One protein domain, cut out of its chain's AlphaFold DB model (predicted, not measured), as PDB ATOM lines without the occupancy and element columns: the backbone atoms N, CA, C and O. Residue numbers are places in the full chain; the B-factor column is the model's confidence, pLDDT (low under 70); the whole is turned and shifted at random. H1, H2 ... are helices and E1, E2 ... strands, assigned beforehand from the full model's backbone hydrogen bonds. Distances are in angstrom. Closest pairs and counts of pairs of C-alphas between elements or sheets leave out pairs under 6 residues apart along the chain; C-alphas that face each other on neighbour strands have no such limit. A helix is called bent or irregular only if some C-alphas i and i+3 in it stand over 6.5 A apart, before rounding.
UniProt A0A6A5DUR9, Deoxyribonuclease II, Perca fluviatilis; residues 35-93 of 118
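AT A GLANCE: This is residues 35 to 93 of the 118 residues of the protein "Deoxyribonuclease II" of Perca fluviatilis (UniProt A0A6A5DUR9). With little regular structure, this is a small three-stranded sheet, E1 E2 E3, with long loops and one helix, H1, reaching away from it; residues 88 to 93 stick out. The strands form a meander, each the antiparallel neighbour of the one before; H1 follows. The printed part has 59 residues, and the named elements, mixed helices and strands, hold only 21 of them. The whole is only just loose, close to compact, with radius of gyration of the C-alphas 12.7 A and spans 43 by 27 by 20 A.

HOW THE PARTS SIT: Start at inner strand E2, residues 53 to 56. It forms a hairpin with E1, residues 36 to 39: N 36 and O 56 are within hydrogen-bond range, 2.8 A. It forms another with E3, residues 62 to 64: N 55 and O 63, 2.9 A. H1, residues 81 to 90, is not on the sheet; 4 of its 6 O i to N i+4 pairs are within range.

IN THESE COORDINATES: Find C-alpha 36 at (104.574, -32.120, 27.548), where E1 begins. H1 runs 14.5 A to C-alpha 90 at (104.082, -37.497, 7.553), only just irregular: C-alphas 85 and 88 are 7.0 A apart.

THE WHOLE: The printed part has no cut. Links E1 to E2 and E3 to H1 are long. Residues 92 to 93 have pLDDT under 70.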
ATOM      1  N   TYR A  35     104.642 -28.462  24.296       95.56
ATOM      2  CA  TYR A  35     103.785 -29.170  25.237       95.56
ATOM      3  C   TYR A  35     104.541 -30.374  25.798       95.56
ATOM      4  O   TYR A  35     105.496 -30.861  25.190       95.56
ATOM      5  N   ILE A  36     104.083 -30.886  26.936       95.00
ATOM      6  CA  ILE A  36     104.574 -32.120  27.548       95.00
ATOM      7  C   ILE A  36     103.420 -33.119  27.604       95.00
ATOM      8  O   ILE A  36     102.297 -32.767  27.966       95.00
ATOM      9  N   ILE A  37     103.703 -34.370  27.232       93.88
ATOM     10  CA  ILE A  37     102.776 -35.498  27.350       93.88
ATOM     11  C   ILE A  37     103.392 -36.533  28.289       93.88
ATOM     12  O   ILE A  37     104.485 -37.031  28.023       93.88
ATOM     13  N   TYR A  38     102.673 -36.894  29.351       93.25
ATOM     14  CA  TYR A  38     103.037 -38.000  30.235       93.25
ATOM     15  C   TYR A  38     102.063 -39.162  30.048       93.25
ATOM     16  O   TYR A  38     100.893 -39.061  30.413       93.25
ATOM     17  N   LYS A  39     102.534 -40.250  29.435       92.50
ATOM     18  CA  LYS A  39     101.722 -41.422  29.090       92.50
ATOM     19  C   LYS A  39     101.495 -42.304  30.320       92.50
ATOM     20  O   LYS A  39     102.449 -42.664  31.003       92.50
ATOM     21  N   ALA A  40     100.251 -42.709  30.556       91.38
ATOM     22  CA  ALA A  40      99.934 -43.682  31.589       91.38
ATOM     23  C   ALA A  40     100.401 -45.093  31.175       91.38
ATOM     24  O   ALA A  40     100.276 -45.470  30.004       91.38
ATOM     25  N   PRO A  41     100.919 -45.910  32.107       90.38
ATOM     26  CA  PRO A  41     101.160 -47.321  31.844       90.38
ATOM     27  C   PRO A  41      99.831 -48.075  31.718       90.38
ATOM     28  O   PRO A  41      98.808 -47.670  32.275       90.38
ATOM     29  N   LYS A  42      99.856 -49.207  31.013       89.88
ATOM     30  CA  LYS A  42      98.736 -50.149  31.012       89.88
ATOM     31  C   LYS A  42      98.739 -50.905  32.337       89.88
ATOM     32  O   LYS A  42      99.683 -51.644  32.606       89.88
ATOM     33  N   LEU A  43      97.696 -50.736  33.145       87.75
ATOM     34  CA  LEU A  43      97.577 -51.399  34.436       87.75
ATOM     35  C   LEU A  43      96.178 -51.993  34.596       87.75
ATOM     36  O   LEU A  43      95.193 -51.278  34.784       87.75
ATOM     37  N   ASN A  44      96.104 -53.326  34.566       80.69
ATOM     38  CA  ASN A  44      94.838 -54.063  34.617       80.69
ATOM     39  C   ASN A  44      94.047 -53.780  35.909       80.69
ATOM     40  O   ASN A  44      92.823 -53.746  35.878       80.69
ATOM     41  N   ASN A  45      94.743 -53.515  37.019       81.50
ATOM     42  CA  ASN A  45      94.128 -53.297  38.333       81.50
ATOM     43  C   ASN A  45      93.428 -51.932  38.462       81.50
ATOM     44  O   ASN A  45      92.505 -51.797  39.255       81.50
ATOM     45  N   ILE A  46      93.875 -50.923  37.704       79.06
ATOM     46  CA  ILE A  46      93.332 -49.550  37.733       79.06
ATOM     47  C   ILE A  46      92.453 -49.282  36.495       79.06
ATOM     48  O   ILE A  46      91.752 -48.277  36.429       79.06
ATOM     49  N   GLY A  47      92.443 -50.199  35.520       79.81
ATOM     50  CA  GLY A  47      91.637 -50.077  34.306       79.81
ATOM     51  C   GLY A  47      92.223 -49.125  33.260       79.81
ATOM     52  O   GLY A  47      91.493 -48.670  32.383       79.81
ATOM     53  N   THR A  48      93.525 -48.818  33.323       84.12
ATOM     54  CA  THR A  48      94.192 -48.007  32.294       84.12
ATOM     55  C   THR A  48      94.567 -48.865  31.090       84.12
ATOM     56  O   THR A  48      95.141 -49.952  31.213       84.12
ATOM     57  N   THR A  49      94.277 -48.363  29.895       88.56
ATOM     58  CA  THR A  49      94.607 -49.027  28.627       88.56
ATOM     59  C   THR A  49      96.070 -48.827  28.228       88.56
ATOM     60  O   THR A  49      96.600 -49.575  27.402       88.56
ATOM     61  N   GLY A  50      96.738 -47.843  28.833       90.25
ATOM     62  CA  GLY A  50      98.079 -47.408  28.469       90.25
ATOM     63  C   GLY A  50      98.083 -46.460  27.271       90.25
ATOM     64  O   GLY A  50      99.106 -46.319  26.605       90.25
ATOM     65  N   LEU A  51      96.939 -45.856  26.948       92.19
ATOM     66  CA  LEU A  51      96.791 -44.837  25.905       92.19
ATOM     67  C   LEU A  51      96.370 -43.480  26.480       92.19
ATOM     68  O   LEU A  51      96.376 -42.478  25.763       92.19
ATOM     69  N   GLU A  52      96.014 -43.460  27.762       91.94
ATOM     70  CA  GLU A  52      95.756 -42.274  28.560       91.94
ATOM     71  C   GLU A  52      97.045 -41.474  28.745       91.94
ATOM     72  O   GLU A  52      98.151 -42.025  28.790       91.94
ATOM     73  N   TYR A  53      96.912 -40.159  28.858       92.69
ATOM     74  CA  TYR A  53      98.047 -39.286  29.105       92.69
ATOM     75  C   TYR A  53      97.635 -37.976  29.773       92.69
ATOM     76  O   TYR A  53      96.494 -37.522  29.654       92.69
ATOM     77  N   ILE A  54      98.599 -37.356  30.447       92.44
ATOM     78  CA  ILE A  54      98.507 -35.994  30.965       92.44
ATOM     79  C   ILE A  54      99.145 -35.058  29.944       92.44
ATOM     80  O   ILE A  54     100.264 -35.305  29.497       92.44
ATOM     81  N   TYR A  55      98.439 -33.992  29.589       93.44
ATOM     82  CA  TYR A  55      98.900 -32.927  28.706       93.44
ATOM     83  C   TYR A  55      99.164 -31.655  29.504       93.44
ATOM     84  O   TYR A  55      98.338 -31.289  30.342       93.44
ATOM     85  N   ILE A  56     100.287 -30.992  29.226       94.19
ATOM     86  CA  ILE A  56     100.664 -29.694  29.800       94.19
ATOM     87  C   ILE A  56     101.165 -28.792  28.672       94.19
ATOM     88  O   ILE A  56     102.006 -29.217  27.879       94.19
ATOM     89  N   ASP A  57     100.667 -27.560  28.611       93.25
ATOM     90  CA  ASP A  57     101.015 -26.559  27.596       93.25
ATOM     91  C   ASP A  57     101.589 -25.268  28.229       93.25
ATOM     92  O   ASP A  57     101.628 -25.146  29.460       93.25
ATOM     93  N   PRO A  58     102.020 -24.278  27.420       91.00
ATOM     94  CA  PRO A  58     102.600 -23.030  27.913       91.00
ATOM     95  C   PRO A  58     101.598 -22.167  28.683       91.00
ATOM     96  O   PRO A  58     101.999 -21.333  29.488       91.00
ATOM     97  N   ASN A  59     100.299 -22.387  28.469       88.81
ATOM     98  CA  ASN A  59      99.224 -21.687  29.162       88.81
ATOM     99  C   ASN A  59      98.923 -22.310  30.537       88.81
ATOM    100  O   ASN A  59      97.964 -21.913  31.197       88.81
ATOM    101  N   GLY A  60      99.701 -23.311  30.966       83.56
ATOM    102  CA  GLY A  60      99.470 -24.045  32.208       83.56
ATOM    103  C   GLY A  60      98.247 -24.961  32.148       83.56
ATOM    104  O   GLY A  60      97.781 -25.430  33.188       83.56
ATOM    105  N   LYS A  61      97.708 -25.240  30.954       80.94
ATOM    106  CA  LYS A  61      96.554 -26.122  30.791       80.94
ATOM    107  C   LYS A  61      96.979 -27.556  31.075       80.94
ATOM    108  O   LYS A  61      97.630 -28.193  30.250       80.94
ATOM    109  N   LYS A  62      96.560 -28.079  32.227       83.69
ATOM    110  CA  LYS A  62      96.685 -29.497  32.565       83.69
ATOM    111  C   LYS A  62      95.394 -30.225  32.187       83.69
ATOM    112  O   LYS A  62      94.348 -29.951  32.769       83.69
ATOM    113  N   LYS A  63      95.460 -31.148  31.224       83.19
ATOM    114  CA  LYS A  63      94.330 -32.023  30.858       83.19
ATOM    115  C   LYS A  63      94.717 -33.480  31.069       83.19
ATOM    116  O   LYS A  63      95.741 -33.928  30.558       83.19
ATOM    117  N   GLU A  64      93.896 -34.208  31.815       82.31
ATOM    118  CA  GLU A  64      94.044 -35.647  32.022       82.31
ATOM    119  C   GLU A  64      93.107 -36.370  31.056       82.31
ATOM    120  O   GLU A  64      91.911 -36.094  31.010       82.31
ATOM    121  N   THR A  65      93.660 -37.260  30.236       78.75
ATOM    122  CA  THR A  65      92.899 -37.952  29.195       78.75
ATOM    123  C   THR A  65      92.469 -39.311  29.722       78.75
ATOM    124  O   THR A  65      93.198 -40.290  29.575       78.75
ATOM    125  N   LEU A  66      91.310 -39.357  30.378       77.06
ATOM    126  CA  LEU A  66      90.738 -40.567  30.974       77.06
ATOM    127  C   LEU A  66      89.671 -41.165  30.057       77.06
ATOM    128  O   LEU A  66      88.919 -40.434  29.418       77.06
ATOM    129  N   THR A  67      89.563 -42.493  30.036       71.94
ATOM    130  CA  THR A  67      88.577 -43.237  29.223       71.94
ATOM    131  C   THR A  67      87.119 -42.889  29.539       71.94
ATOM    132  O   THR A  67      86.230 -43.211  28.757       71.94
ATOM    133  N   THR A  68      86.869 -42.231  30.670       74.56
ATOM    134  CA  THR A  68      85.550 -41.781  31.130       74.56
ATOM    135  C   THR A  68      85.149 -40.395  30.614       74.56
ATOM    136  O   THR A  68      83.999 -39.999  30.792       74.56
ATOM    137  N   ASP A  69      86.059 -39.647  29.981       79.50
ATOM    138  CA  ASP A  69      85.777 -38.322  29.423       79.50
ATOM    139  C   ASP A  69      85.089 -38.447  28.049       79.50
ATOM    140  O   ASP A  69      85.544 -39.172  27.166       79.50
ATOM    141  N   LEU A  70      84.007 -37.697  27.827       76.25
ATOM    142  CA  LEU A  70      83.306 -37.646  26.535       76.25
ATOM    143  C   LEU A  70      84.192 -37.100  25.405       76.25
ATOM    144  O   LEU A  70      83.952 -37.377  24.232       76.25
ATOM    145  N   THR A  71      85.218 -36.320  25.753       80.00
ATOM    146  CA  THR A  71      86.196 -35.759  24.811       80.00
ATOM    147  C   THR A  71      87.496 -36.562  24.756       80.00
ATOM    148  O   THR A  71      88.518 -36.061  24.276       80.00
ATOM    149  N   TYR A  72      87.470 -37.806  25.246       82.38
ATOM    150  CA  TYR A  72      88.621 -38.695  25.282       82.38
ATOM    151  C   TYR A  72      89.203 -38.918  23.882       82.38
ATOM    152  O   TYR A  72      88.581 -39.502  22.994       82.38
ATOM    153  N   LYS A  73      90.445 -38.469  23.700       90.56
ATOM    154  CA  LYS A  73      91.261 -38.742  22.518       90.56
ATOM    155  C   LYS A  73      92.522 -39.470  22.985       90.56
ATOM    156  O   LYS A  73      93.426 -38.803  23.478       90.56
ATOM    157  N   PRO A  74      92.615 -40.804  22.856       91.88
ATOM    158  CA  PRO A  74      93.813 -41.533  23.268       91.88
ATOM    159  C   PRO A  74      95.057 -41.028  22.526       91.88
ATOM    160  O   PRO A  74      94.957 -40.416  21.462       91.88
ATOM    161  N   ILE A  75      96.251 -41.324  23.043       93.25
ATOM    162  CA  ILE A  75      97.511 -40.839  22.446       93.25
ATOM    163  C   ILE A  75      97.693 -41.241  20.968       93.25
ATOM    164  O   ILE A  75      98.367 -40.544  20.212       93.25
ATOM    165  N   ASN A  76      97.073 -42.345  20.540       93.44
ATOM    166  CA  ASN A  76      97.092 -42.849  19.164       93.44
ATOM    167  C   ASN A  76      95.917 -42.349  18.297       93.44
ATOM    168  O   ASN A  76      95.741 -42.826  17.176       93.44
ATOM    169  N   HIS A  77      95.099 -41.418  18.791       94.12
ATOM    170  CA  HIS A  77      93.950 -40.899  18.058       94.12
ATOM    171  C   HIS A  77      94.398 -40.043  16.854       94.12
ATOM    172  O   HIS A  77      95.220 -39.138  17.026       94.12
ATOM    173  N   PRO A  78      93.828 -40.226  15.645       92.88
ATOM    174  CA  PRO A  78      94.277 -39.539  14.421       92.88
ATOM    175  C   PRO A  78      94.069 -38.012  14.428       92.88
ATOM    176  O   PRO A  78      94.690 -37.291  13.646       92.88
ATOM    177  N   ASN A  79      93.208 -37.520  15.324       92.31
ATOM    178  CA  ASN A  79      92.952 -36.093  15.575       92.31
ATOM    179  C   ASN A  79      93.342 -35.669  17.009       92.31
ATOM    180  O   ASN A  79      92.722 -34.769  17.583       92.31
ATOM    181  N   GLY A  80      94.262 -36.408  17.640       92.19
ATOM    182  CA  GLY A  80      94.855 -36.073  18.938       92.19
ATOM    183  C   GLY A  80      96.082 -35.165  18.805       92.19
ATOM    184  O   GLY A  80      96.584 -34.947  17.703       92.19
ATOM    185  N   VAL A  81      96.594 -34.673  19.938       93.62
ATOM    186  CA  VAL A  81      97.744 -33.743  20.012       93.62
ATOM    187  C   VAL A  81      98.951 -34.264  19.222       93.62
ATOM    188  O   VAL A  81      99.517 -33.562  18.387       93.62
ATOM    189  N   LEU A  82      99.321 -35.532  19.440       93.75
ATOM    190  CA  LEU A  82     100.473 -36.140  18.777       93.75
ATOM    191  C   LEU A  82     100.264 -36.246  17.260       93.75
ATOM    192  O   LEU A  82     101.153 -35.897  16.487       93.75
ATOM    193  N   ALA A  83      99.077 -36.674  16.825       93.25
ATOM    194  CA  ALA A  83      98.763 -36.779  15.406       93.25
ATOM    195  C   ALA A  83      98.765 -35.405  14.723       93.25
ATOM    196  O   ALA A  83      99.341 -35.273  13.649       93.25
ATOM    197  N   ASN A  84      98.202 -34.374  15.355       93.19
ATOM    198  CA  ASN A  84      98.183 -33.005  14.834       93.19
ATOM    199  C   ASN A  84      99.604 -32.455  14.610       93.19
ATOM    200  O   ASN A  84      99.890 -31.905  13.540       93.19
ATOM    201  N   THR A  85     100.504 -32.678  15.574       93.00
ATOM    202  CA  THR A  85     101.923 -32.281  15.511       93.00
ATOM    203  C   THR A  85     102.715 -33.050  14.454       93.00
ATOM    204  O   THR A  85     103.558 -32.474  13.773       93.00
ATOM    205  N   LEU A  86     102.451 -34.348  14.291       91.44
ATOM    206  CA  LEU A  86     103.174 -35.205  13.345       91.44
ATOM    207  C   LEU A  86     102.605 -35.141  11.918       91.44
ATOM    208  O   LEU A  86     103.310 -35.425  10.948       91.44
ATOM    209  N   ARG A  87     101.350 -34.712  11.754       89.81
ATOM    210  CA  ARG A  87     100.670 -34.585  10.459       89.81
ATOM    211  C   ARG A  87     101.456 -33.787   9.405       89.81
ATOM    212  O   ARG A  87     101.561 -34.313   8.303       89.81
ATOM    213  N   PRO A  88     102.034 -32.593   9.656       85.12
ATOM    214  CA  PRO A  88     102.799 -31.881   8.625       85.12
ATOM    215  C   PRO A  88     104.093 -32.609   8.222       85.12
ATOM    216  O   PRO A  88     104.608 -32.369   7.138       85.12
ATOM    217  N   ILE A  89     104.602 -33.512   9.066       84.00
ATOM    218  CA  ILE A  89     105.819 -34.290   8.805       84.00
ATOM    219  C   ILE A  89     105.501 -35.512   7.930       84.00
ATOM    220  O   ILE A  89     106.222 -35.793   6.976       84.00
ATOM    221  N   PHE A  90     104.415 -36.233   8.231       82.81
ATOM    222  CA  PHE A  90     104.082 -37.497   7.553       82.81
ATOM    223  C   PHE A  90     103.028 -37.378   6.449       82.81
ATOM    224  O   PHE A  90     102.946 -38.248   5.588       82.81
ATOM    225  N   THR A  91     102.237 -36.304   6.427       74.06
ATOM    226  CA  THR A  91     101.202 -36.084   5.403       74.06
ATOM    227  C   THR A  91     101.794 -35.239   4.285       74.06
ATOM    228  O   THR A  91     101.424 -34.089   4.073       74.06
ATOM    229  N   THR A  92     102.784 -35.804   3.596       60.31
ATOM    230  CA  THR A  92     103.373 -35.180   2.410       60.31
ATOM    231  C   THR A  92     102.697 -35.753   1.175       60.31
ATOM    232  O   THR A  92     103.022 -36.854   0.736       60.31
ATOM    233  N   SER A  93     101.765 -35.009   0.583       51.94
ATOM    234  CA  SER A  93     101.408 -35.189  -0.826       51.94
ATOM    235  C   SER A  93     100.944 -33.873  -1.447       51.94
ATOM    236  O   SER A  93      99.907 -33.328  -1.091       51.94
TER     237      SER A  93